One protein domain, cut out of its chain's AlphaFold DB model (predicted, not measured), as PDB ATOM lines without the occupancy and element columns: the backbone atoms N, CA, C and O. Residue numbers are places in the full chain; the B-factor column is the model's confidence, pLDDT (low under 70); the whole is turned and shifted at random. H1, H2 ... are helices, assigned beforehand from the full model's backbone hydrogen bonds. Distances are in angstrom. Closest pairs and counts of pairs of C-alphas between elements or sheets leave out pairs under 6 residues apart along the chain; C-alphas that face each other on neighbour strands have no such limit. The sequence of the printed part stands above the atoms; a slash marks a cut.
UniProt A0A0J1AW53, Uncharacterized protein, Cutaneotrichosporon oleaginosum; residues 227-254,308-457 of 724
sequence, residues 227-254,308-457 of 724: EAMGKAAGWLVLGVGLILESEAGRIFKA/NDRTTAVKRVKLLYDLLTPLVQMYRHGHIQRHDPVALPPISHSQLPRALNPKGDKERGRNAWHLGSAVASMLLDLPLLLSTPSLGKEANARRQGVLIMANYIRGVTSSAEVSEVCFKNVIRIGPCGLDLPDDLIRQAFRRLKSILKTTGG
ATOM      1  N   GLU A 227     -49.179 -45.706   6.783       90.56
ATOM      2  CA  GLU A 227     -48.665 -44.361   6.989       90.56
ATOM      3  C   GLU A 227     -49.442 -43.612   8.080       90.56
ATOM      4  O   GLU A 227     -48.834 -43.075   9.005       90.56
ATOM      5  N   ALA A 228     -50.779 -43.620   8.031       90.94
ATOM      6  CA  ALA A 228     -51.598 -42.961   9.048       90.94
ATOM      7  C   ALA A 228     -51.410 -43.593  10.436       90.94
ATOM      8  O   ALA A 228     -51.294 -42.872  11.428       90.94
ATOM      9  N   MET A 229     -51.324 -44.926  10.507       92.50
ATOM     10  CA  MET A 229     -51.043 -45.628  11.763       92.50
ATOM     11  C   MET A 229     -49.630 -45.323  12.272       92.50
ATOM     12  O   MET A 229     -49.447 -45.070  13.460       92.50
ATOM     13  N   GLY A 230     -48.632 -45.275  11.389       92.94
ATOM     14  CA  GLY A 230     -47.286 -44.842  11.752       92.94
ATOM     15  C   GLY A 230     -47.287 -43.439  12.362       92.94
ATOM     16  O   GLY A 230     -46.728 -43.250  13.441       92.94
ATOM     17  N   LYS A 231     -47.957 -42.476  11.711       93.31
ATOM     18  CA  LYS A 231     -48.041 -41.079  12.179       93.31
ATOM     19  C   LYS A 231     -48.750 -40.985  13.527       93.31
ATOM     20  O   LYS A 231     -48.241 -40.340  14.438       93.31
ATOM     21  N   ALA A 232     -49.889 -41.662  13.679       95.06
ATOM     22  CA  ALA A 232     -50.621 -41.713  14.943       95.06
ATOM     23  C   ALA A 232     -49.741 -42.245  16.084       95.06
ATOM     24  O   ALA A 232     -49.662 -41.635  17.150       95.06
ATOM     25  N   ALA A 233     -49.019 -43.341  15.837       95.56
ATOM     26  CA  ALA A 233     -48.089 -43.906  16.802       95.56
ATOM     27  C   ALA A 233     -46.930 -42.957  17.129       95.56
ATOM     28  O   ALA A 233     -46.566 -42.831  18.295       95.56
ATOM     29  N   GLY A 234     -46.378 -42.271  16.124       94.88
ATOM     30  CA  GLY A 234     -45.322 -41.276  16.300       94.88
ATOM     31  C   GLY A 234     -45.729 -40.145  17.242       94.88
ATOM     32  O   GLY A 234     -44.969 -39.815  18.148       94.88
ATOM     33  N   TRP A 235     -46.947 -39.613  17.099       96.50
ATOM     34  CA  TRP A 235     -47.486 -38.592  18.008       96.50
ATOM     35  C   TRP A 235     -47.689 -39.110  19.436       96.50
ATOM     36  O   TRP A 235     -47.317 -38.431  20.391       96.50
ATOM     37  N   LEU A 236     -48.213 -40.328  19.606       97.19
ATOM     38  CA  LEU A 236     -48.370 -40.934  20.937       97.19
ATOM     39  C   LEU A 236     -47.013 -41.142  21.626       97.19
ATOM     40  O   LEU A 236     -46.848 -40.810  22.798       97.19
ATOM     41  N   VAL A 237     -46.027 -41.650  20.885       96.38
ATOM     42  CA  VAL A 237     -44.644 -41.835  21.348       96.38
ATOM     43  C   VAL A 237     -44.001 -40.496  21.722       96.38
ATOM     44  O   VAL A 237     -43.344 -40.419  22.761       96.38
ATOM     45  N   LEU A 238     -44.224 -39.442  20.929       96.00
ATOM     46  CA  LEU A 238     -43.767 -38.088  21.242       96.00
ATOM     47  C   LEU A 238     -44.367 -37.577  22.555       96.00
ATOM     48  O   LEU A 238     -43.621 -37.123  23.417       96.00
ATOM     49  N   GLY A 239     -45.683 -37.719  22.746       97.19
ATOM     50  CA  GLY A 239     -46.357 -37.330  23.989       97.19
ATOM     51  C   GLY A 239     -45.760 -38.007  25.225       97.19
ATOM     52  O   GLY A 239     -45.507 -37.352  26.234       97.19
ATOM     53  N   VAL A 240     -45.450 -39.304  25.137       97.50
ATOM     54  CA  VAL A 240     -44.766 -40.012  26.228       97.50
ATOM     55  C   VAL A 240     -43.341 -39.479  26.431       97.50
ATOM     56  O   VAL A 240     -42.930 -39.264  27.572       97.50
ATOM     57  N   GLY A 241     -42.599 -39.230  25.348       96.44
ATOM     58  CA  GLY A 241     -41.256 -38.642  25.393       96.44
ATOM     59  C   GLY A 241     -41.213 -37.278  26.091       96.44
ATOM     60  O   GLY A 241     -40.326 -37.043  26.908       96.44
ATOM     61  N   LEU A 242     -42.202 -36.419  25.834       96.56
ATOM     62  CA  LEU A 242     -42.338 -35.104  26.472       96.56
ATOM     63  C   LEU A 242     -42.574 -35.218  27.984       96.56
ATOM     64  O   LEU A 242     -41.960 -34.497  28.773       96.56
ATOM     65  N   ILE A 243     -43.404 -36.175  28.420       96.62
ATOM     66  CA  ILE A 243     -43.608 -36.433  29.854       96.62
ATOM     67  C   ILE A 243     -42.301 -36.902  30.504       96.62
ATOM     68  O   ILE A 243     -41.939 -36.384  31.562       96.62
ATOM     69  N   LEU A 244     -41.576 -37.828  29.865       96.19
ATOM     70  CA  LEU A 244     -40.283 -38.325  30.355       96.19
ATOM     71  C   LEU A 244     -39.261 -37.197  30.535       96.19
ATOM     72  O   LEU A 244     -38.570 -37.154  31.549       96.19
ATOM     73  N   GLU A 245     -39.177 -36.275  29.578       95.62
ATOM     74  CA  GLU A 245     -38.267 -35.130  29.657       95.62
ATOM     75  C   GLU A 245     -38.657 -34.158  30.776       95.62
ATOM     76  O   GLU A 245     -37.795 -33.724  31.547       95.62
ATOM     77  N   SER A 246     -39.958 -33.896  30.943       94.81
ATOM     78  CA  SER A 246     -40.464 -33.052  32.031       94.81
ATOM     79  C   SER A 246     -40.172 -33.629  33.425       94.81
ATOM     80  O   SER A 246     -39.978 -32.876  34.381       94.81
ATOM     81  N   GLU A 247     -40.134 -34.956  33.555       93.94
ATOM     82  CA  GLU A 247     -39.794 -35.656  34.798       93.94
ATOM     83  C   GLU A 247     -38.284 -35.714  35.027       93.94
ATOM     84  O   GLU A 247     -37.817 -35.441  36.134       93.94
ATOM     85  N   ALA A 248     -37.503 -35.982  33.978       92.75
ATOM     86  CA  ALA A 248     -36.046 -35.927  34.047       92.75
ATOM     87  C   ALA A 248     -35.575 -34.545  34.526       92.75
ATOM     88  O   ALA A 248     -34.765 -34.454  35.449       92.75
ATOM     89  N   GLY A 249     -36.145 -33.467  33.975       92.94
ATOM     90  CA  GLY A 249     -35.841 -32.097  34.394       92.94
ATOM     91  C   GLY A 249     -36.166 -31.807  35.864       92.94
ATOM     92  O   GLY A 249     -35.437 -31.052  36.509       92.94
ATOM     93  N   ARG A 250     -37.211 -32.428  36.433       89.94
ATOM     94  CA  ARG A 250     -37.530 -32.287  37.868       89.94
ATOM     95  C   ARG A 250     -36.489 -32.946  38.759       89.94
ATOM     96  O   ARG A 250     -36.126 -32.369  39.779       89.94
ATOM     97  N   ILE A 251     -35.993 -34.116  38.365       87.06
ATOM     98  CA  ILE A 251     -34.970 -34.841  39.128       87.06
ATOM     99  C   ILE A 251     -33.676 -34.025  39.181       87.06
ATOM    100  O   ILE A 251     -33.123 -33.844  40.261       87.06
ATOM    101  N   PHE A 252     -33.238 -33.461  38.049       87.94
ATOM    102  CA  PHE A 252     -32.048 -32.604  38.017       87.94
ATOM    103  C   PHE A 252     -32.205 -31.361  38.905       87.94
ATOM    104  O   PHE A 252     -31.334 -31.092  39.729       87.94
ATOM    105  N   LYS A 253     -33.353 -30.667  38.835       88.50
ATOM    106  CA  LYS A 253     -33.632 -29.498  39.692       88.50
ATOM    107  C   LYS A 253     -33.683 -29.834  41.187       88.50
ATOM    108  O   LYS A 253     -33.336 -28.993  42.010       88.50
ATOM    109  N   ALA A 254     -34.135 -31.035  41.550       84.50
ATOM    110  CA  ALA A 254     -34.181 -31.472  42.944       84.50
ATOM    111  C   ALA A 254     -32.781 -31.755  43.515       84.50
ATOM    112  O   ALA A 254     -32.542 -31.475  44.686       84.50
ATOM    113  N   ASN A 308     -49.114 -30.334  46.058       90.50
ATOM    114  CA  ASN A 308     -49.114 -29.943  44.645       90.50
ATOM    115  C   ASN A 308     -48.272 -30.876  43.753       90.50
ATOM    116  O   ASN A 308     -48.642 -31.173  42.610       90.50
ATOM    117  N   ASP A 309     -47.159 -31.407  44.266       89.94
ATOM    118  CA  ASP A 309     -46.349 -32.385  43.533       89.94
ATOM    119  C   ASP A 309     -47.070 -33.726  43.426       89.94
ATOM    120  O   ASP A 309     -47.027 -34.381  42.379       89.94
ATOM    121  N   ARG A 310     -47.799 -34.113  44.477       91.38
ATOM    122  CA  ARG A 310     -48.596 -35.342  44.495       91.38
ATOM    123  C   ARG A 310     -49.750 -35.282  43.498       91.38
ATOM    124  O   ARG A 310     -49.936 -36.235  42.738       91.38
ATOM    125  N   THR A 311     -50.505 -34.184  43.451       92.94
ATOM    126  CA  THR A 311     -51.594 -34.020  42.470       92.94
ATOM    127  C   THR A 311     -51.051 -34.002  41.041       92.94
ATOM    128  O   THR A 311     -51.616 -34.648  40.154       92.94
ATOM    129  N   THR A 312     -49.902 -33.360  40.823       93.06
ATOM    130  CA  THR A 312     -49.228 -33.357  39.520       93.06
ATOM    131  C   THR A 312     -48.760 -34.755  39.109       93.06
ATOM    132  O   THR A 312     -48.994 -35.170  37.972       93.06
ATOM    133  N   ALA A 313     -48.174 -35.524  40.029       93.62
ATOM    134  CA  ALA A 313     -47.779 -36.911  39.791       93.62
ATOM    135  C   ALA A 313     -48.980 -37.788  39.394       93.62
ATOM    136  O   ALA A 313     -48.901 -38.548  38.427       93.62
ATOM    137  N   VAL A 314     -50.122 -37.640  40.078       95.19
ATOM    138  CA  VAL A 314     -51.367 -38.352  39.737       95.19
ATOM    139  C   VAL A 314     -51.845 -37.994  38.326       95.19
ATOM    140  O   VAL A 314     -52.166 -38.897  37.546       95.19
ATOM    141  N   LYS A 315     -51.855 -36.700  37.970       95.81
ATOM    142  CA  LYS A 315     -52.228 -36.229  36.623       95.81
ATOM    143  C   LYS A 315     -51.302 -36.814  35.548       95.81
ATOM    144  O   LYS A 315     -51.785 -37.276  34.517       95.81
ATOM    145  N   ARG A 316     -49.993 -36.875  35.804       95.81
ATOM    146  CA  ARG A 316     -48.999 -37.428  34.867       95.81
ATOM    147  C   ARG A 316     -49.106 -38.935  34.696       95.81
ATOM    148  O   ARG A 316     -49.085 -39.411  33.566       95.81
ATOM    149  N   VAL A 317     -49.288 -39.689  35.782       96.88
ATOM    150  CA  VAL A 317     -49.537 -41.141  35.707       96.88
ATOM    151  C   VAL A 317     -50.812 -41.429  34.913       96.88
ATOM    152  O   VAL A 317     -50.827 -42.346  34.093       96.88
ATOM    153  N   LYS A 318     -51.871 -40.629  35.111       97.31
ATOM    154  CA  LYS A 318     -53.098 -40.728  34.315       97.31
ATOM    155  C   LYS A 318     -52.827 -40.460  32.833       97.31
ATOM    156  O   LYS A 318     -53.188 -41.285  32.003       97.31
ATOM    157  N   LEU A 319     -52.130 -39.375  32.507       97.56
ATOM    158  CA  LEU A 319     -51.830 -39.024  31.119       97.56
ATOM    159  C   LEU A 319     -50.934 -40.063  30.423       97.56
ATOM    160  O   LEU A 319     -51.176 -40.406  29.269       97.56
ATOM    161  N   LEU A 320     -49.949 -40.629  31.130       98.06
ATOM    162  CA  LEU A 320     -49.142 -41.753  30.639       98.06
ATOM    163  C   LEU A 320     -50.001 -42.982  30.335       98.06
ATOM    164  O   LEU A 320     -49.823 -43.618  29.297       98.06
ATOM    165  N   TYR A 321     -50.940 -43.314  31.223       98.19
ATOM    166  CA  TYR A 321     -51.879 -44.411  31.005       98.19
ATOM    167  C   TYR A 321     -52.749 -44.169  29.760       98.19
ATOM    168  O   TYR A 321     -52.900 -45.064  28.923       98.19
ATOM    169  N   ASP A 322     -53.263 -42.948  29.607       97.88
ATOM    170  CA  ASP A 322     -54.125 -42.558  28.491       97.88
ATOM    171  C   ASP A 322     -53.367 -42.529  27.150       97.88
ATOM    172  O   ASP A 322     -53.935 -42.920  26.135       97.88
ATOM    173  N   LEU A 323     -52.078 -42.157  27.137       97.94
ATOM    174  CA  LEU A 323     -51.189 -42.225  25.962       97.94
ATOM    175  C   LEU A 323     -50.807 -43.659  25.580       97.94
ATOM    176  O   LEU A 323     -50.809 -44.020  24.400       97.94
ATOM    177  N   LEU A 324     -50.484 -44.497  26.568       97.94
ATOM    178  CA  LEU A 324     -50.083 -45.883  26.322       97.94
ATOM    179  C   LEU A 324     -51.253 -46.758  25.877       97.94
ATOM    180  O   LEU A 324     -51.047 -47.680  25.094       97.94
ATOM    181  N   THR A 325     -52.473 -46.473  26.326       97.81
ATOM    182  CA  THR A 325     -53.672 -47.246  25.974       97.81
ATOM    183  C   THR A 325     -53.861 -47.418  24.454       97.81
ATOM    184  O   THR A 325     -53.848 -48.563  23.987       97.81
ATOM    185  N   PRO A 326     -53.997 -46.348  23.646       97.31
ATOM    186  CA  PRO A 326     -54.111 -46.472  22.195       97.31
ATOM    187  C   PRO A 326     -52.826 -47.028  21.574       97.31
ATOM    188  O   PRO A 326     -52.902 -47.880  20.689       97.31
ATOM    189  N   LEU A 327     -51.646 -46.647  22.077       97.00
ATOM    190  CA  LEU A 327     -50.369 -47.130  21.548       97.00
ATOM    191  C   LEU A 327     -50.255 -48.660  21.656       97.00
ATOM    192  O   LEU A 327     -49.980 -49.342  20.668       97.00
ATOM    193  N   VAL A 328     -50.539 -49.231  22.828       97.19
ATOM    194  CA  VAL A 328     -50.534 -50.684  23.052       97.19
ATOM    195  C   VAL A 328     -51.549 -51.386  22.161       97.19
ATOM    196  O   VAL A 328     -51.250 -52.459  21.637       97.19
ATOM    197  N   GLN A 329     -52.737 -50.812  21.961       96.12
ATOM    198  CA  GLN A 329     -53.729 -51.389  21.052       96.12
ATOM    199  C   GLN A 329     -53.187 -51.482  19.621       96.12
ATOM    200  O   GLN A 329     -53.389 -52.503  18.960       96.12
ATOM    201  N   MET A 330     -52.435 -50.476  19.168       95.06
ATOM    202  CA  MET A 330     -51.793 -50.502  17.854       95.06
ATOM    203  C   MET A 330     -50.735 -51.609  17.740       95.06
ATOM    204  O   MET A 330     -50.719 -52.332  16.742       95.06
ATOM    205  N   TYR A 331     -49.909 -51.816  18.771       95.19
ATOM    206  CA  TYR A 331     -48.964 -52.942  18.821       95.19
ATOM    207  C   TYR A 331     -49.668 -54.302  18.881       95.19
ATOM    208  O   TYR A 331     -49.307 -55.238  18.166       95.19
ATOM    209  N   ARG A 332     -50.696 -54.425  19.727       94.69
ATOM    210  CA  ARG A 332     -51.444 -55.668  19.960       94.69
ATOM    211  C   ARG A 332     -52.136 -56.159  18.693       94.69
ATOM    212  O   ARG A 332     -52.148 -57.363  18.449       94.69
ATOM    213  N   HIS A 333     -52.702 -55.251  17.905       92.94
ATOM    214  CA  HIS A 333     -53.430 -55.590  16.682       92.94
ATOM    215  C   HIS A 333     -52.555 -55.583  15.417       92.94
ATOM    216  O   HIS A 333     -53.083 -55.736  14.316       92.94
ATOM    217  N   GLY A 334     -51.235 -55.402  15.547       91.81
ATOM    218  CA  GLY A 334     -50.321 -55.354  14.402       91.81
ATOM    219  C   GLY A 334     -50.576 -54.163  13.473       91.81
ATOM    220  O   GLY A 334     -50.299 -54.242  12.276       91.81
ATOM    221  N   HIS A 335     -51.139 -53.074  14.008       92.19
ATOM    222  CA  HIS A 335     -51.318 -51.815  13.281       92.19
ATOM    223  C   HIS A 335     -50.000 -51.074  13.095       92.19
ATOM    224  O   HIS A 335     -49.909 -50.259  12.186       92.19
ATOM    225  N   ILE A 336     -48.997 -51.397  13.911       92.88
ATOM    226  CA  ILE A 336     -47.602 -51.006  13.733       92.88
ATOM    227  C   ILE A 336     -46.790 -52.293  13.579       92.88
ATOM    228  O   ILE A 336     -46.998 -53.255  14.321       92.88
ATOM    229  N   GLN A 337     -45.869 -52.312  12.626       92.94
ATOM    230  CA  GLN A 337     -44.976 -53.428  12.340       92.94
ATOM    231  C   GLN A 337     -43.527 -52.951  12.268       92.94
ATOM    232  O   GLN A 337     -43.239 -51.777  12.049       92.94
ATOM    233  N   ARG A 338     -42.598 -53.899  12.402       91.56
ATOM    234  CA  ARG A 338     -41.153 -53.646  12.359       91.56
ATOM    235  C   ARG A 338     -40.658 -53.058  11.032       91.56
ATOM    236  O   ARG A 338     -39.601 -52.441  11.023       91.56
ATOM    237  N   HIS A 339     -41.390 -53.233   9.937       89.31
ATOM    238  CA  HIS A 339     -41.006 -52.734   8.609       89.31
ATOM    239  C   HIS A 339     -41.743 -51.455   8.205       89.31
ATOM    240  O   HIS A 339     -41.567 -50.984   7.086       89.31
ATOM    241  N   ASP A 340     -42.566 -50.896   9.094       89.44
ATOM    242  CA  ASP A 340     -43.278 -49.656   8.797       89.44
ATOM    243  C   ASP A 340     -42.284 -48.506   8.616       89.44
ATOM    244  O   ASP A 340     -41.221 -48.529   9.240       89.44
ATOM    245  N   PRO A 341     -42.600 -47.497   7.790       86.31
ATOM    246  CA  PRO A 341     -41.747 -46.330   7.643       86.31
ATOM    247  C   PRO A 341     -41.658 -45.531   8.949       86.31
ATOM    248  O   PRO A 341     -42.514 -45.615   9.837       86.31
ATOM    249  N   VAL A 342     -40.602 -44.723   9.059       79.00
ATOM    250  CA  VAL A 342     -40.468 -43.742  10.138       79.00
ATOM    251  C   VAL A 342     -41.563 -42.708  10.009       79.00
ATOM    252  O   VAL A 342     -41.708 -42.094   8.961       79.00
ATOM    253  N   ALA A 343     -42.318 -42.510  11.081       79.12
ATOM    254  CA  ALA A 343     -43.434 -41.584  11.081       79.12
ATOM    255  C   ALA A 343     -43.438 -40.713  12.338       79.12
ATOM    256  O   ALA A 343     -44.457 -40.557  13.003       79.12
ATOM    257  N   LEU A 344     -42.264 -40.175  12.679       82.81
ATOM    258  CA  LEU A 344     -42.191 -39.069  13.624       82.81
ATOM    259  C   LEU A 344     -42.717 -37.790  12.959       82.81
ATOM    260  O   LEU A 344     -42.577 -37.645  11.742       82.81
ATOM    261  N   PRO A 345     -43.309 -36.867  13.733       82.69
ATOM    262  CA  PRO A 345     -43.664 -35.554  13.217       82.69
ATOM    263  C   PRO A 345     -42.416 -34.831  12.680       82.69
ATOM    264  O   PRO A 345     -41.303 -35.162  13.101       82.69
ATOM    265  N   PRO A 346     -42.569 -33.858  11.764       81.81
ATOM    266  CA  PRO A 346     -41.456 -33.120  11.170       81.81
ATOM    267  C   PRO A 346     -40.823 -32.159  12.193       81.81
ATOM    268  O   PRO A 346     -41.015 -30.949  12.140       81.81
ATOM    269  N   ILE A 347     -40.087 -32.719  13.149       87.44
ATOM    270  CA  ILE A 347     -39.396 -32.013  14.229       87.44
ATOM    271  C   ILE A 347     -37.899 -32.151  13.989       87.44
ATOM    272  O   ILE A 347     -37.406 -33.227  13.637       87.44
ATOM    273  N   SER A 348     -37.164 -31.060  14.187       89.06
ATOM    274  CA  SER A 348     -35.704 -31.111  14.145       89.06
ATOM    275  C   SER A 348     -35.169 -32.015  15.262       89.06
ATOM    276  O   SER A 348     -35.714 -32.058  16.362       89.06
ATOM    277  N   HIS A 349     -34.079 -32.746  15.017       88.56
ATOM    278  CA  HIS A 349     -33.530 -33.662  16.027       88.56
ATOM    279  C   HIS A 349     -33.114 -32.958  17.331       88.56
ATOM    280  O   HIS A 349     -33.048 -33.603  18.367       88.56
ATOM    281  N   SER A 350     -32.829 -31.653  17.297       90.19
ATOM    282  CA  SER A 350     -32.504 -30.852  18.484       90.19
ATOM    283  C   SER A 350     -33.717 -30.532  19.359       90.19
ATOM    284  O   SER A 350     -33.546 -30.253  20.540       90.19
ATOM    285  N   GLN A 351     -34.921 -30.564  18.789       92.25
ATOM    286  CA  GLN A 351     -36.188 -30.301  19.477       92.25
ATOM    287  C   GLN A 351     -36.886 -31.583  19.946       92.25
ATOM    288  O   GLN A 351     -37.904 -31.512  20.633       92.25
ATOM    289  N   LEU A 352     -36.388 -32.756  19.550       93.06
ATOM    290  CA  LEU A 352     -36.922 -34.016  20.039       93.06
ATOM    291  C   LEU A 352     -36.533 -34.211  21.513       93.06
ATOM    292  O   LEU A 352     -35.394 -33.915  21.892       93.06
ATOM    293  N   PRO A 353     -37.440 -34.770  22.336       94.12
ATOM    294  CA  PRO A 353     -37.107 -35.137  23.700       94.12
ATOM    295  C   PRO A 353     -35.867 -36.015  23.738       94.12
ATOM    296  O   PRO A 353     -35.724 -36.915  22.904       94.12
ATOM    297  N   ARG A 354     -35.009 -35.841  24.750       92.06
ATOM    298  CA  ARG A 354     -33.776 -36.653  24.901       92.06
ATOM    299  C   ARG A 354     -34.021 -38.161  24.790       92.06
ATOM    300  O   ARG A 354     -33.146 -38.896  24.343       92.06
ATOM    301  N   ALA A 355     -35.215 -38.608  25.174       88.12
ATOM    302  CA  ALA A 355     -35.653 -39.992  25.074       88.12
ATOM    303  C   ALA A 355     -35.784 -40.531  23.641       88.12
ATOM    304  O   ALA A 355     -35.643 -41.730  23.401       88.12
ATOM    305  N   LEU A 356     -36.081 -39.641  22.699       92.06
ATOM    306  CA  LEU A 356     -36.306 -39.932  21.288       92.06
ATOM    307  C   LEU A 356     -35.104 -39.566  20.417       92.06
ATOM    308  O   LEU A 356     -35.081 -39.935  19.242       92.06
ATOM    309  N   ASN A 357     -34.101 -38.891  20.982       92.25
ATOM    310  CA  ASN A 357     -32.897 -38.536  20.250       92.25
ATOM    311  C   ASN A 357     -32.152 -39.796  19.794       92.25
ATOM    312  O   ASN A 357     -31.836 -40.662  20.618       92.25
ATOM    313  N   PRO A 358     -31.844 -39.914  18.490       88.69
ATOM    314  CA  PRO A 358     -31.108 -41.057  17.984       88.69
ATOM    315  C   PRO A 358     -29.689 -41.041  18.563       88.69
ATOM    316  O   PRO A 358     -28.916 -40.120  18.306       88.69
ATOM    317  N   LYS A 359     -29.310 -42.087  19.302       87.06
ATOM    318  CA  LYS A 359     -27.959 -42.281  19.866       87.06
ATOM    319  C   LYS A 359     -26.914 -42.701  18.820       87.06
ATOM    320  O   LYS A 359     -25.779 -43.006  19.168       87.06
ATOM    321  N   GLY A 360     -27.281 -42.743  17.539       86.62
ATOM    322  CA  GLY A 360     -26.385 -43.063  16.429       86.62
ATOM    323  C   GLY A 360     -27.120 -43.192  15.096       86.62
ATOM    324  O   GLY A 360     -28.351 -43.151  15.044       86.62
ATOM    325  N   ASP A 361     -26.380 -43.390  14.005       80.19
ATOM    326  CA  ASP A 361     -26.955 -43.448  12.649       80.19
ATOM    327  C   ASP A 361     -27.907 -44.629  12.449       80.19
ATOM    328  O   ASP A 361     -28.923 -44.506  11.765       80.19
ATOM    329  N   LYS A 362     -27.654 -45.747  13.143       75.56
ATOM    330  CA  LYS A 362     -28.559 -46.909  13.175       75.56
ATOM    331  C   LYS A 362     -29.931 -46.575  13.773       75.56
ATOM    332  O   LYS A 362     -30.886 -47.317  13.559       75.56
ATOM    333  N   GLU A 363     -30.038 -45.480  14.525       76.19
ATOM    334  CA  GLU A 363     -31.273 -45.052  15.182       76.19
ATOM    335  C   GLU A 363     -32.041 -43.980  14.395       76.19
ATOM    336  O   GLU A 363     -33.231 -43.790  14.643       76.19
ATOM    337  N   ARG A 364     -31.410 -43.323  13.408       73.62
ATOM    338  CA  ARG A 364     -32.038 -42.262  12.593       73.62
ATOM    339  C   ARG A 364     -33.189 -42.767  11.708       73.62
ATOM    340  O   ARG A 364     -34.016 -41.978  11.273       73.62
ATOM    341  N   GLY A 365     -33.266 -44.078  11.476       73.88
ATOM    342  CA  GLY A 365     -34.326 -44.751  10.718       73.88
ATOM    343  C   GLY A 365     -35.349 -45.501  11.578       73.88
ATOM    344  O   GLY A 365     -36.001 -46.418  11.075       73.88
ATOM    345  N   ARG A 366     -35.467 -45.199  12.880       77.88
ATOM    346  CA  ARG A 366     -36.402 -45.921  13.754       77.88
ATOM    347  C   ARG A 366     -37.842 -45.591  13.413       77.88
ATOM    348  O   ARG A 366     -38.307 -44.474  13.597       77.88
ATOM    349  N   ASN A 367     -38.573 -46.602  12.980       86.56
ATOM    350  CA  ASN A 367     -40.015 -46.507  12.903       86.56
ATOM    351  C   ASN A 367     -40.662 -46.509  14.283       86.56
ATOM    352  O   ASN A 367     -40.014 -46.765  15.304       86.56
ATOM    353  N   ALA A 368     -41.968 -46.244  14.299       89.25
ATOM    354  CA  ALA A 368     -42.756 -46.238  15.522       89.25
ATOM    355  C   ALA A 368     -42.537 -47.516  16.347       89.25
ATOM    356  O   ALA A 368     -42.424 -47.428  17.565       89.25
ATOM    357  N   TRP A 369     -42.359 -48.676  15.694       92.25
ATOM    358  CA  TRP A 369     -42.064 -49.947  16.353       92.25
ATOM    359  C   TRP A 369     -40.842 -49.867  17.274       92.25
ATOM    360  O   TRP A 369     -40.956 -50.152  18.467       92.25
ATOM    361  N   HIS A 370     -39.692 -49.446  16.742       92.50
ATOM    362  CA  HIS A 370     -38.453 -49.338  17.513       92.50
ATOM    363  C   HIS A 370     -38.483 -48.195  18.533       92.50
ATOM    364  O   HIS A 370     -37.928 -48.340  19.624       92.50
ATOM    365  N   LEU A 371     -39.153 -47.086  18.212       92.19
ATOM    366  CA  LEU A 371     -39.295 -45.968  19.143       92.19
ATOM    367  C   LEU A 371     -40.115 -46.348  20.378       92.19
ATOM    368  O   LEU A 371     -39.725 -45.994  21.488       92.19
ATOM    369  N   GLY A 372     -41.185 -47.134  20.224       93.06
ATOM    370  CA  GLY A 372     -41.935 -47.618  21.384       93.06
ATOM    371  C   GLY A 372     -41.100 -48.503  22.310       93.06
ATOM    372  O   GLY A 372     -41.269 -48.409  23.521       93.06
ATOM    373  N   SER A 373     -40.142 -49.286  21.795       94.25
ATOM    374  CA  SER A 373     -39.190 -50.029  22.640       94.25
ATOM    375  C   SER A 373     -38.284 -49.103  23.454       94.25
ATOM    376  O   SER A 373     -38.021 -49.368  24.631       94.25
ATOM    377  N   ALA A 374     -37.773 -48.039  22.826       93.75
ATOM    378  CA  ALA A 374     -36.888 -47.074  23.475       93.75
ATOM    379  C   ALA A 374     -37.631 -46.316  24.585       93.75
ATOM    380  O   ALA A 374     -37.189 -46.304  25.734       93.75
ATOM    381  N   VAL A 375     -38.817 -45.792  24.267       95.12
ATOM    382  CA  VAL A 375     -39.672 -45.086  25.225       95.12
ATOM    383  C   VAL A 375     -40.140 -46.000  26.353       95.12
ATOM    384  O   VAL A 375     -40.091 -45.602  27.512       95.12
ATOM    385  N   ALA A 376     -40.542 -47.237  26.051       96.75
ATOM    386  CA  ALA A 376     -40.928 -48.198  27.078       96.75
ATOM    387  C   ALA A 376     -39.777 -48.515  28.039       96.75
ATOM    388  O   ALA A 376     -40.013 -48.672  29.230       96.75
ATOM    389  N   SER A 377     -38.537 -48.582  27.545       96.50
ATOM    390  CA  SER A 377     -37.368 -48.796  28.405       96.50
ATOM    391  C   SER A 377     -37.170 -47.619  29.360       96.50
ATOM    392  O   SER A 377     -37.078 -47.827  30.561       96.50
ATOM    393  N   MET A 378     -37.232 -46.388  28.849       95.69
ATOM    394  CA  MET A 378     -37.078 -45.187  29.678       95.69
ATOM    395  C   MET A 378     -38.233 -44.957  30.652       95.69
ATOM    396  O   MET A 378     -38.018 -44.446  31.745       95.69
ATOM    397  N   LEU A 379     -39.453 -45.355  30.284       96.81
ATOM    398  CA  LEU A 379     -40.588 -45.350  31.203       96.81
ATOM    399  C   LEU A 379     -40.344 -46.248  32.412       96.81
ATOM    400  O   LEU A 379     -40.687 -45.859  33.522       96.81
ATOM    401  N   LEU A 380     -39.760 -47.430  32.213       96.81
ATOM    402  CA  LEU A 380     -39.487 -48.366  33.307       96.81
ATOM    403  C   LEU A 380     -38.425 -47.841  34.284       96.81
ATOM    404  O   LEU A 380     -38.445 -48.237  35.447       96.81
ATOM    405  N   ASP A 381     -37.569 -46.924  33.835       95.81
ATOM    406  CA  ASP A 381     -36.543 -46.273  34.656       95.81
ATOM    407  C   ASP A 381     -37.055 -44.992  35.344       95.81
ATOM    408  O   ASP A 381     -36.321 -44.335  36.083       95.81
ATOM    409  N   LEU A 382     -38.316 -44.607  35.113       94.94
ATOM    410  CA  LEU A 382     -38.876 -43.359  35.618       94.94
ATOM    411  C   LEU A 382     -39.136 -43.442  37.136       94.94
ATOM    412  O   LEU A 382     -39.976 -44.243  37.566       94.94
ATOM    413  N   PRO A 383     -38.542 -42.563  37.970       93.19
ATOM    414  CA  PRO A 383     -38.757 -42.582  39.422       93.19
ATOM    415  C   PRO A 383     -40.220 -42.412  39.836       93.19
ATOM    416  O   PRO A 383     -40.646 -42.977  40.843       93.19
ATOM    417  N   LEU A 384     -41.013 -41.706  39.019       93.31
ATOM    418  CA  LEU A 384     -42.463 -41.573  39.182       93.31
ATOM    419  C   LEU A 384     -43.161 -42.940  39.310       93.31
ATOM    420  O   LEU A 384     -44.113 -43.074  40.085       93.31
ATOM    421  N   LEU A 385     -42.689 -43.953  38.571       94.94
ATOM    422  CA  LEU A 385     -43.248 -45.305  38.585       94.94
ATOM    423  C   LEU A 385     -42.607 -46.214  39.645       94.94
ATOM    424  O   LEU A 385     -43.274 -47.140  40.105       94.94
ATOM    425  N   LEU A 386     -41.357 -45.953  40.039       92.12
ATOM    426  CA  LEU A 386     -40.602 -46.797  40.975       92.12
ATOM    427  C   LEU A 386     -40.842 -46.447  42.452       92.12
ATOM    428  O   LEU A 386     -40.985 -47.350  43.272       92.12
ATOM    429  N   SER A 387     -40.918 -45.157  42.798       79.31
ATOM    430  CA  SER A 387     -40.671 -44.712  44.182       79.31
ATOM    431  C   SER A 387     -41.690 -43.706  44.717       79.31
ATOM    432  O   SER A 387     -41.340 -42.814  45.481       79.31
ATOM    433  N   THR A 388     -42.967 -43.823  44.347       72.12
ATOM    434  CA  THR A 388     -44.034 -42.943  44.867       72.12
ATOM    435  C   THR A 388     -44.872 -43.651  45.949       72.12
ATOM    436  O   THR A 388     -45.860 -44.317  45.622       72.12
ATOM    437  N   PRO A 389     -44.506 -43.566  47.247       68.38
ATOM    438  CA  PRO A 389     -45.116 -44.379  48.306       68.38
ATOM    439  C   PRO A 389     -46.553 -43.991  48.700       68.38
ATOM    440  O   PRO A 389     -47.160 -44.700  49.493       68.38
ATOM    441  N   SER A 390     -47.148 -42.925  48.149       85.00
ATOM    442  CA  SER A 390     -48.446 -42.408  48.624       85.00
ATOM    443  C   SER A 390     -49.472 -42.091  47.526       85.00
ATOM    444  O   SER A 390     -50.324 -41.221  47.693       85.00
ATOM    445  N   LEU A 391     -49.463 -42.778  46.383       92.25
ATOM    446  CA  LEU A 391     -50.540 -42.604  45.396       92.25
ATOM    447  C   LEU A 391     -51.856 -43.220  45.904       92.25
ATOM    448  O   LEU A 391     -51.860 -44.305  46.481       92.25
ATOM    449  N   GLY A 392     -52.985 -42.543  45.666       95.00
ATOM    450  CA  GLY A 392     -54.311 -43.105  45.954       95.00
ATOM    451  C   GLY A 392     -54.544 -44.425  45.203       95.00
ATOM    452  O   GLY A 392     -53.893 -44.686  44.192       95.00
ATOM    453  N   LYS A 393     -55.485 -45.258  45.669       96.12
ATOM    454  CA  LYS A 393     -55.722 -46.616  45.131       96.12
ATOM    455  C   LYS A 393     -55.876 -46.643  43.602       96.12
ATOM    456  O   LYS A 393     -55.250 -47.464  42.941       96.12
ATOM    457  N   GLU A 394     -56.651 -45.717  43.042       96.62
ATOM    458  CA  GLU A 394     -56.862 -45.599  41.592       96.62
ATOM    459  C   GLU A 394     -55.588 -45.173  40.843       96.62
ATOM    460  O   GLU A 394     -55.230 -45.756  39.821       96.62
ATOM    461  N   ALA A 395     -54.859 -44.184  41.367       96.25
ATOM    462  CA  ALA A 395     -53.597 -43.737  40.782       96.25
ATOM    463  C   ALA A 395     -52.525 -44.837  40.842       96.25
ATOM    464  O   ALA A 395     -51.764 -45.013  39.892       96.25
ATOM    465  N   ASN A 396     -52.508 -45.629  41.917       96.38
ATOM    466  CA  ASN A 396     -51.648 -46.797  42.036       96.38
ATOM    467  C   ASN A 396     -52.029 -47.892  41.023       96.38
ATOM    468  O   ASN A 396     -51.143 -48.443  40.373       96.38
ATOM    469  N   ALA A 397     -53.323 -48.166  40.819       97.12
ATOM    470  CA  ALA A 397     -53.781 -49.099  39.786       97.12
ATOM    471  C   ALA A 397     -53.338 -48.655  38.382       97.12
ATOM    472  O   ALA A 397     -52.788 -49.455  37.622       97.12
ATOM    473  N   ARG A 398     -53.476 -47.358  38.060       97.56
ATOM    474  CA  ARG A 398     -52.965 -46.783  36.802       97.56
ATOM    475  C   ARG A 398     -51.448 -46.901  36.684       97.56
ATOM    476  O   ARG A 398     -50.971 -47.291  35.623       97.56
ATOM    477  N   ARG A 399     -50.693 -46.636  37.756       97.25
ATOM    478  CA  ARG A 399     -49.231 -46.815  37.792       97.25
ATOM    479  C   ARG A 399     -48.835 -48.253  37.450       97.25
ATOM    480  O   ARG A 399     -47.990 -48.456  36.583       97.25
ATOM    481  N   GLN A 400     -49.481 -49.242  38.070       97.75
ATOM    482  CA  GLN A 400     -49.253 -50.655  37.743       97.75
ATOM    483  C   GLN A 400     -49.652 -50.973  36.296       97.75
ATOM    484  O   GLN A 400     -48.914 -51.650  35.584       97.75
ATOM    485  N   GLY A 401     -50.765 -50.408  35.820       98.00
ATOM    486  CA  GLY A 401     -51.178 -50.503  34.421       98.00
ATOM    487  C   GLY A 401     -50.120 -49.970  33.447       98.00
ATOM    488  O   GLY A 401     -49.815 -50.633  32.458       98.00
ATOM    489  N   VAL A 402     -49.509 -48.818  33.742       98.12
ATOM    490  CA  VAL A 402     -48.405 -48.238  32.955       98.12
ATOM    491  C   VAL A 402     -47.192 -49.171  32.938       98.12
ATOM    492  O   VAL A 402     -46.652 -49.430  31.863       98.12
ATOM    493  N   LEU A 403     -46.799 -49.740  34.084       97.94
ATOM    494  CA  LEU A 403     -45.691 -50.704  34.166       97.94
ATOM    495  C   LEU A 403     -45.954 -51.972  33.339       97.94
ATOM    496  O   LEU A 403     -45.059 -52.442  32.628       97.94
ATOM    497  N   ILE A 404     -47.177 -52.510  33.392       98.31
ATOM    498  CA  ILE A 404     -47.606 -53.658  32.580       98.31
ATOM    499  C   ILE A 404     -47.531 -53.312  31.090       98.31
ATOM    500  O   ILE A 404     -46.939 -54.062  30.311       98.31
ATOM    501  N   MET A 405     -48.090 -52.169  30.687       98.56
ATOM    502  CA  MET A 405     -48.101 -51.718  29.293       98.56
ATOM    503  C   MET A 405     -46.688 -51.474  28.750       98.56
ATOM    504  O   MET A 405     -46.381 -51.925  27.646       98.56
ATOM    505  N   ALA A 406     -45.810 -50.830  29.523       98.38
ATOM    506  CA  ALA A 406     -44.425 -50.577  29.132       98.38
ATOM    507  C   ALA A 406     -43.624 -51.883  28.981       98.38
ATOM    508  O   ALA A 406     -43.018 -52.112  27.932       98.38
ATOM    509  N   ASN A 407     -43.684 -52.794  29.964       98.44
ATOM    510  CA  ASN A 407     -43.044 -54.110  29.836       98.44
ATOM    511  C   ASN A 407     -43.618 -54.902  28.653       98.44
ATOM    512  O   ASN A 407     -42.868 -55.567  27.942       98.44
ATOM    513  N   TYR A 408     -44.925 -54.812  28.393       98.44
ATOM    514  CA  TYR A 408     -45.536 -55.483  27.250       98.44
ATOM    515  C   TYR A 408     -45.032 -54.918  25.916       98.44
ATOM    516  O   TYR A 408     -44.609 -55.703  25.069       98.44
ATOM    517  N   ILE A 409     -45.016 -53.590  25.723       98.00
ATOM    518  CA  ILE A 409     -44.474 -52.953  24.506       98.00
ATOM    519  C   ILE A 409     -43.016 -53.365  24.302       98.00
ATOM    520  O   ILE A 409     -42.656 -53.829  23.219       98.00
ATOM    521  N   ARG A 410     -42.183 -53.258  25.343       97.50
ATOM    522  CA  ARG A 410     -40.776 -53.677  25.284       97.50
ATOM    523  C   ARG A 410     -40.658 -55.155  24.911       97.50
ATOM    524  O   ARG A 410     -39.892 -55.503  24.018       97.50
ATOM    525  N   GLY A 411     -41.478 -56.012  25.513       97.62
ATOM    526  CA  GLY A 411     -41.493 -57.441  25.231       97.62
ATOM    527  C   GLY A 411     -41.906 -57.776  23.800       97.62
ATOM    528  O   GLY A 411     -41.285 -58.629  23.179       97.62
ATOM    529  N   VAL A 412     -42.909 -57.104  23.227       97.00
ATOM    530  CA  VAL A 412     -43.321 -57.383  21.838       97.00
ATOM    531  C   VAL A 412     -42.369 -56.806  20.792       97.00
ATOM    532  O   VAL A 412     -42.397 -57.278  19.662       97.00
ATOM    533  N   THR A 413     -41.544 -55.819  21.151       96.12
ATOM    534  CA  THR A 413     -40.641 -55.111  20.225       96.12
ATOM    535  C   THR A 413     -39.174 -55.550  20.290       96.12
ATOM    536  O   THR A 413     -38.406 -55.178  19.399       96.12
ATOM    537  N   SER A 414     -38.789 -56.345  21.294       95.50
ATOM    538  CA  SER A 414     -37.406 -56.789  21.536       95.50
ATOM    539  C   SER A 414     -37.088 -58.179  20.951       95.50
ATOM    540  O   SER A 414     -37.932 -58.815  20.320       95.50
ATOM    541  N   SER A 415     -35.843 -58.641  21.135       94.62
ATOM    542  CA  SER A 415     -35.423 -60.023  20.853       94.62
ATOM    543  C   SER A 415     -36.076 -61.021  21.816       94.62
ATOM    544  O   SER A 415     -36.478 -60.639  22.912       94.62
ATOM    545  N   ALA A 416     -36.127 -62.304  21.440       94.06
ATOM    546  CA  ALA A 416     -36.795 -63.351  22.220       94.06
ATOM    547  C   ALA A 416     -36.314 -63.443  23.684       94.06
ATOM    548  O   ALA A 416     -37.142 -63.578  24.583       94.06
ATOM    549  N   GLU A 417     -35.010 -63.293  23.929       94.62
ATOM    550  CA  GLU A 417     -34.406 -63.292  25.272       94.62
ATOM    551  C   GLU A 417     -34.949 -62.151  26.144       94.62
ATOM    552  O   GLU A 417     -35.424 -62.354  27.261       94.62
ATOM    553  N   VAL A 418     -34.952 -60.929  25.605       96.31
ATOM    554  CA  VAL A 418     -35.457 -59.746  26.313       96.31
ATOM    555  C   VAL A 418     -36.978 -59.823  26.460       96.31
ATOM    556  O   VAL A 418     -37.518 -59.449  27.505       96.31
ATOM    557  N   SER A 419     -37.678 -60.334  25.444       96.44
ATOM    558  CA  SER A 419     -39.120 -60.573  25.474       96.44
ATOM    559  C   SER A 419     -39.521 -61.502  26.611       96.44
ATOM    560  O   SER A 419     -40.505 -61.226  27.297       96.44
ATOM    561  N   GLU A 420     -38.757 -62.571  26.842       96.75
ATOM    562  CA  GLU A 420     -39.002 -63.517  27.929       96.75
ATOM    563  C   GLU A 420     -38.983 -62.818  29.294       96.75
ATOM    564  O   GLU A 420     -39.948 -62.916  30.057       96.75
ATOM    565  N   VAL A 421     -37.923 -62.050  29.572       97.44
ATOM    566  CA  VAL A 421     -37.773 -61.285  30.821       97.44
ATOM    567  C   VAL A 421     -38.902 -60.263  30.977       97.44
ATOM    568  O   VAL A 421     -39.510 -60.158  32.042       97.44
ATOM    569  N   CYS A 422     -39.244 -59.550  29.903       98.25
ATOM    570  CA  CYS A 422     -40.316 -58.557  29.923       98.25
ATOM    571  C   CYS A 422     -41.688 -59.187  30.207       98.25
ATOM    572  O   CYS A 422     -42.440 -58.674  31.034       98.25
ATOM    573  N   PHE A 423     -42.026 -60.315  29.574       98.38
ATOM    574  CA  PHE A 423     -43.299 -60.994  29.832       98.38
ATOM    575  C   PHE A 423     -43.349 -61.631  31.224       98.38
ATOM    576  O   PHE A 423     -44.404 -61.587  31.858       98.38
ATOM    577  N   LYS A 424     -42.222 -62.143  31.742       98.06
ATOM    578  CA  LYS A 424     -42.108 -62.562  33.150       98.06
ATOM    579  C   LYS A 424     -42.393 -61.395  34.100       98.06
ATOM    580  O   LYS A 424     -43.161 -61.563  35.043       98.06
ATOM    581  N   ASN A 425     -41.865 -60.203  33.814       98.19
ATOM    582  CA  ASN A 425     -42.151 -59.001  34.602       98.19
ATOM    583  C   ASN A 425     -43.631 -58.604  34.552       98.19
ATOM    584  O   ASN A 425     -44.199 -58.310  35.601       98.19
ATOM    585  N   VAL A 426     -44.275 -58.650  33.376       98.25
ATOM    586  CA  VAL A 426     -45.725 -58.400  33.247       98.25
ATOM    587  C   VAL A 426     -46.530 -59.342  34.145       98.25
ATOM    588  O   VAL A 426     -47.428 -58.897  34.853       98.25
ATOM    589  N   ILE A 427     -46.204 -60.636  34.143       98.12
ATOM    590  CA  ILE A 427     -46.903 -61.639  34.959       98.12
ATOM    591  C   ILE A 427     -46.635 -61.416  36.452       98.12
ATOM    592  O   ILE A 427     -47.558 -61.522  37.254       98.12
ATOM    593  N   ARG A 428     -45.394 -61.069  36.819       97.94
ATOM    594  CA  ARG A 428     -44.986 -60.808  38.207       97.94
ATOM    595  C   ARG A 428     -45.714 -59.616  38.826       97.94
ATOM    596  O   ARG A 428     -45.996 -59.657  40.015       97.94
ATOM    597  N   ILE A 429     -45.997 -58.568  38.045       97.62
ATOM    598  CA  ILE A 429     -46.759 -57.406  38.532       97.62
ATOM    599  C   ILE A 429     -48.169 -57.831  38.983       97.62
ATOM    600  O   ILE A 429     -48.665 -57.323  39.984       97.62
ATOM    601  N   GLY A 430     -48.780 -58.798  38.292       97.44
ATOM    602  CA  GLY A 430     -50.115 -59.296  38.616       97.44
ATOM    603  C   GLY A 430     -51.243 -58.341  38.197       97.44
ATOM    604  O   GLY A 430     -50.980 -57.254  37.679       97.44
ATOM    605  N   PRO A 431     -52.512 -58.764  38.346       98.19
ATOM    606  CA  PRO A 431     -53.663 -57.968  37.931       98.19
ATOM    607  C   PRO A 431     -53.777 -56.681  38.753       98.19
ATOM    608  O   PRO A 431     -53.601 -56.699  39.972       98.19
ATOM    609  N   CYS A 432     -54.106 -55.568  38.095       97.56
ATOM    610  CA  CYS A 432     -54.238 -54.257  38.740       97.56
ATOM    611  C   CYS A 432     -55.680 -53.726  38.790       97.56
ATOM    612  O   CYS A 432     -55.900 -52.624  39.296       97.56
ATOM    613  N   GLY A 433     -56.658 -54.504  38.307       97.56
ATOM    614  CA  GLY A 433     -58.076 -54.131  38.297       97.56
ATOM    615  C   GLY A 433     -58.457 -53.205  37.141       97.56
ATOM    616  O   GLY A 433     -59.476 -52.521  37.212       97.56
ATOM    617  N   LEU A 434     -57.627 -53.154  36.096       97.94
ATOM    618  CA  LEU A 434     -57.878 -52.406  34.868       97.94
ATOM    619  C   LEU A 434     -57.959 -53.398  33.705       97.94
ATOM    620  O   LEU A 434     -57.014 -54.146  33.457       97.94
ATOM    621  N   ASP A 435     -59.061 -53.356  32.953       97.31
ATOM    622  CA  ASP A 435     -59.382 -54.369  31.938       97.31
ATOM    623  C   ASP A 435     -58.266 -54.583  30.908       97.31
ATOM    624  O   ASP A 435     -57.917 -55.719  30.586       97.31
ATOM    625  N   LEU A 436     -57.694 -53.493  30.380       97.56
ATOM    626  CA  LEU A 436     -56.663 -53.572  29.345       97.56
ATOM    627  C   LEU A 436     -55.348 -54.169  29.884       97.56
ATOM    628  O   LEU A 436     -54.887 -55.144  29.289       97.56
ATOM    629  N   PRO A 437     -54.729 -53.659  30.966       98.38
ATOM    630  CA  PRO A 437     -53.569 -54.305  31.584       98.38
ATOM    631  C   PRO A 437     -53.798 -55.776  31.954       98.38
ATOM    632  O   PRO A 437     -52.961 -56.619  31.628       98.38
ATOM    633  N   ASP A 438     -54.948 -56.114  32.537       98.25
ATOM    634  CA  ASP A 438     -55.255 -57.489  32.950       98.25
ATOM    635  C   ASP A 438     -55.389 -58.432  31.730       98.25
ATOM    636  O   ASP A 438     -54.944 -59.588  31.734       98.25
ATOM    637  N   ASP A 439     -55.908 -57.917  30.612       97.81
ATOM    638  CA  ASP A 439     -55.871 -58.573  29.301       97.81
ATOM    639  C   ASP A 439     -54.450 -58.814  28.775       97.81
ATOM    640  O   ASP A 439     -54.186 -59.849  28.143       97.81
ATOM    641  N   LEU A 440     -53.543 -57.856  28.987       98.06
ATOM    642  CA  LEU A 440     -52.148 -57.954  28.556       98.06
ATOM    643  C   LEU A 440     -51.384 -58.992  29.370       98.06
ATOM    644  O   LEU A 440     -50.568 -59.697  28.786       98.06
ATOM    645  N   ILE A 441     -51.692 -59.167  30.656       98.31
ATOM    646  CA  ILE A 441     -51.105 -60.232  31.485       98.31
ATOM    647  C   ILE A 441     -51.429 -61.608  30.899       98.31
ATOM    648  O   ILE A 441     -50.536 -62.429  30.668       98.31
ATOM    649  N   ARG A 442     -52.702 -61.841  30.558       97.94
ATOM    650  CA  ARG A 442     -53.141 -63.094  29.919       97.94
ATOM    651  C   ARG A 442     -52.450 -63.326  28.574       97.94
ATOM    652  O   ARG A 442     -52.115 -64.458  28.221       97.94
ATOM    653  N   GLN A 443     -52.226 -62.262  27.804       97.75
ATOM    654  CA  GLN A 443     -51.504 -62.338  26.531       97.75
ATOM    655  C   GLN A 443     -50.007 -62.584  26.711       97.75
ATOM    656  O   GLN A 443     -49.455 -63.415  25.991       97.75
ATOM    657  N   ALA A 444     -49.370 -61.905  27.663       98.00
ATOM    658  CA  ALA A 444     -47.969 -62.086  28.012       98.00
ATOM    659  C   ALA A 444     -47.706 -63.536  28.424       98.00
ATOM    660  O   ALA A 444     -46.773 -64.144  27.912       98.00
ATOM    661  N   PHE A 445     -48.593 -64.134  29.226       98.19
ATOM    662  CA  PHE A 445     -48.517 -65.552  29.583       98.19
ATOM    663  C   PHE A 445     -48.552 -66.475  28.353       98.19
ATOM    664  O   PHE A 445     -47.708 -67.361  28.209       98.19
ATOM    665  N   ARG A 446     -49.486 -66.246  27.417       97.81
ATOM    666  CA  ARG A 446     -49.557 -67.030  26.169       97.81
ATOM    667  C   ARG A 446     -48.299 -66.875  25.311       97.81
ATOM    668  O   ARG A 446     -47.802 -67.869  24.788       97.81
ATOM    669  N   ARG A 447     -47.786 -65.648  25.173       96.81
ATOM    670  CA  ARG A 447     -46.566 -65.358  24.402       96.81
ATOM    671  C   ARG A 447     -45.329 -65.976  25.051       96.81
ATOM    672  O   ARG A 447     -44.550 -66.609  24.350       96.81
ATOM    673  N   LEU A 448     -45.198 -65.878  26.371       97.19
ATOM    674  CA  LEU A 448     -44.113 -66.493  27.132       97.19
ATOM    675  C   LEU A 448     -44.098 -68.013  26.948       97.19
ATOM    676  O   LEU A 448     -43.056 -68.582  26.644       97.19
ATOM    677  N   LYS A 449     -45.263 -68.671  27.032       96.75
ATOM    678  CA  LYS A 449     -45.380 -70.113  26.764       96.75
ATOM    679  C   LYS A 449     -44.941 -70.479  25.343       96.75
ATOM    680  O   LYS A 449     -44.375 -71.548  25.147       96.75
ATOM    681  N   SER A 450     -45.204 -69.620  24.358       95.88
ATOM    682  CA  SER A 450     -44.725 -69.822  22.987       95.88
ATOM    683  C   SER A 450     -43.205 -69.693  22.898       95.88
ATOM    684  O   SER A 450     -42.574 -70.567  22.324       95.88
ATOM    685  N   ILE A 451     -42.626 -68.646  23.497       95.00
ATOM    686  CA  ILE A 451     -41.174 -68.411  23.493       95.00
ATOM    687  C   ILE A 451     -40.444 -69.578  24.159       95.00
ATOM    688  O   ILE A 451     -39.552 -70.151  23.553       95.00
ATOM    689  N   LEU A 452     -40.882 -70.011  25.345       94.50
ATOM    690  CA  LEU A 452     -40.253 -71.127  26.060       94.50
ATOM    691  C   LEU A 452     -40.312 -72.446  25.277       94.50
ATOM    692  O   LEU A 452     -39.370 -73.228  25.330       94.50
ATOM    693  N   LYS A 453     -41.387 -72.688  24.516       94.44
ATOM    694  CA  LYS A 453     -41.476 -73.856  23.626       94.44
ATOM    695  C   LYS A 453     -40.507 -73.771  22.449       94.44
ATOM    696  O   LYS A 453     -39.974 -74.793  22.044       94.44
ATOM    697  N   THR A 454     -40.312 -72.579  21.890       92.56
ATOM    698  CA  THR A 454     -39.421 -72.370  20.742       92.56
ATOM    699  C   THR A 454     -37.947 -72.359  21.148       92.56
ATOM    700  O   THR A 454     -37.128 -72.882  20.408       92.56
ATOM    701  N   THR A 455     -37.610 -71.800  22.313       87.94
ATOM    702  CA  THR A 455     -36.222 -71.680  22.793       87.94
ATOM    703  C   THR A 455     -35.759 -72.914  23.575       87.94
ATOM    704  O   THR A 455     -34.592 -73.273  23.512       87.94
ATOM    705  N   GLY A 456     -36.662 -73.568  24.318       71.75
ATOM    706  CA  GLY A 456     -36.356 -74.753  25.135       71.75
ATOM    707  C   GLY A 456     -36.456 -76.082  24.384       71.75
ATOM    708  O   GLY A 456     -36.047 -77.117  24.906       71.75
ATOM    709  N   GLY A 457     -36.984 -76.069  23.160       57.91
ATOM    710  CA  GLY A 457     -36.790 -77.171  22.234       57.91
ATOM    711  C   GLY A 457     -35.380 -77.071  21.681       57.91
ATOM    712  O   GLY A 457     -35.173 -76.388  20.680       57.91
TER     713      GLY A 457
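This is residues 227 to 254 and 308 to 457 of the 724 residues of an uncharacterized protein of Cutaneotrichosporon oleaginosum (UniProt A0A0J1AW53). Six helices form an up-and-down bundle with H5 in its middle: H2 and H3 pack on H5, H1 packs on H2 and H3 farther out, and H6 and H7 pack on H5 away from H1. A long loop with no named element, residues 333 to 367, joins H2 to H3 on the outside of the bundle, and the four-residue H4 comes between H3 and H5 in the chain. The printed part has 178 residues with seven named helices, H1 to H7 in order, and no named strand; the class is all helix. It is compact, with a radius of gyration of the C-alphas of 16.1 A and spans of 52 by 40 by 26 A.

Find C-alpha 227 at (-48.665, -44.361, 6.989); from there H1 runs 40.8 A over residues 227 to 254. After the cut, start again at C-alpha 308, at (-49.114, -29.943, 44.645), where H2, residues 308 to 332, begins its 35.7 A; it has a kink of 29 degrees near residue 326. Next come H3, residues 368 to 380, and H4, residues 383 to 386. H5, residues 393 to 413, covers 30.3 A, and H6, residues 416 to 429, covers 20.0 A. H7, residues 435 to 456, covers 31.5 A and ends with C-alpha 456 at (-36.356, -74.753, 25.135).

Begin at H5, the hub, which touches four helices. It touches H3, opposite ways at a steep tilt of 45 degrees; their closest C-alphas, of Ala 376 and Ala 406, are 4.7 A apart. It touches H2 at Val 402 and Tyr 321, C-alphas 5.5 A apart, the same way at 37 degrees, only just steep. H5 and H6 are a hairpin at a shallow tilt of 14 degrees, closest at the C-alphas of Gly 411 and Ser 419, 3.9 A. H6 and H7 are another, at a steep tilt of 40 degrees, closest at the C-alphas of Phe 423 and Ala 444, 5.1 A. H1 touches H2, opposite ways at a shallow 26 degrees, with the C-alphas of Leu 236 and Leu 323 closest at 5.9 A. H1 is apart from H5, H6 and H7. In H1, H5, H6 and H7 every O i to N i+4 pair is within hydrogen-bond range; H2 has 19 of 21, H3 8 of 9, and H4 is too short for one.

The two C-alphas farthest apart, of Asn 308 and Gly 457, are 53.7 A from each other. Residues 255 to 307 are not printed; C-alphas 254 and 308 are 15.1 A apart across that cut. The link from H2 to H3, 35 residues, is long. Mean pLDDT of the printed part is 93.1; residues 389 and 457 are under 70.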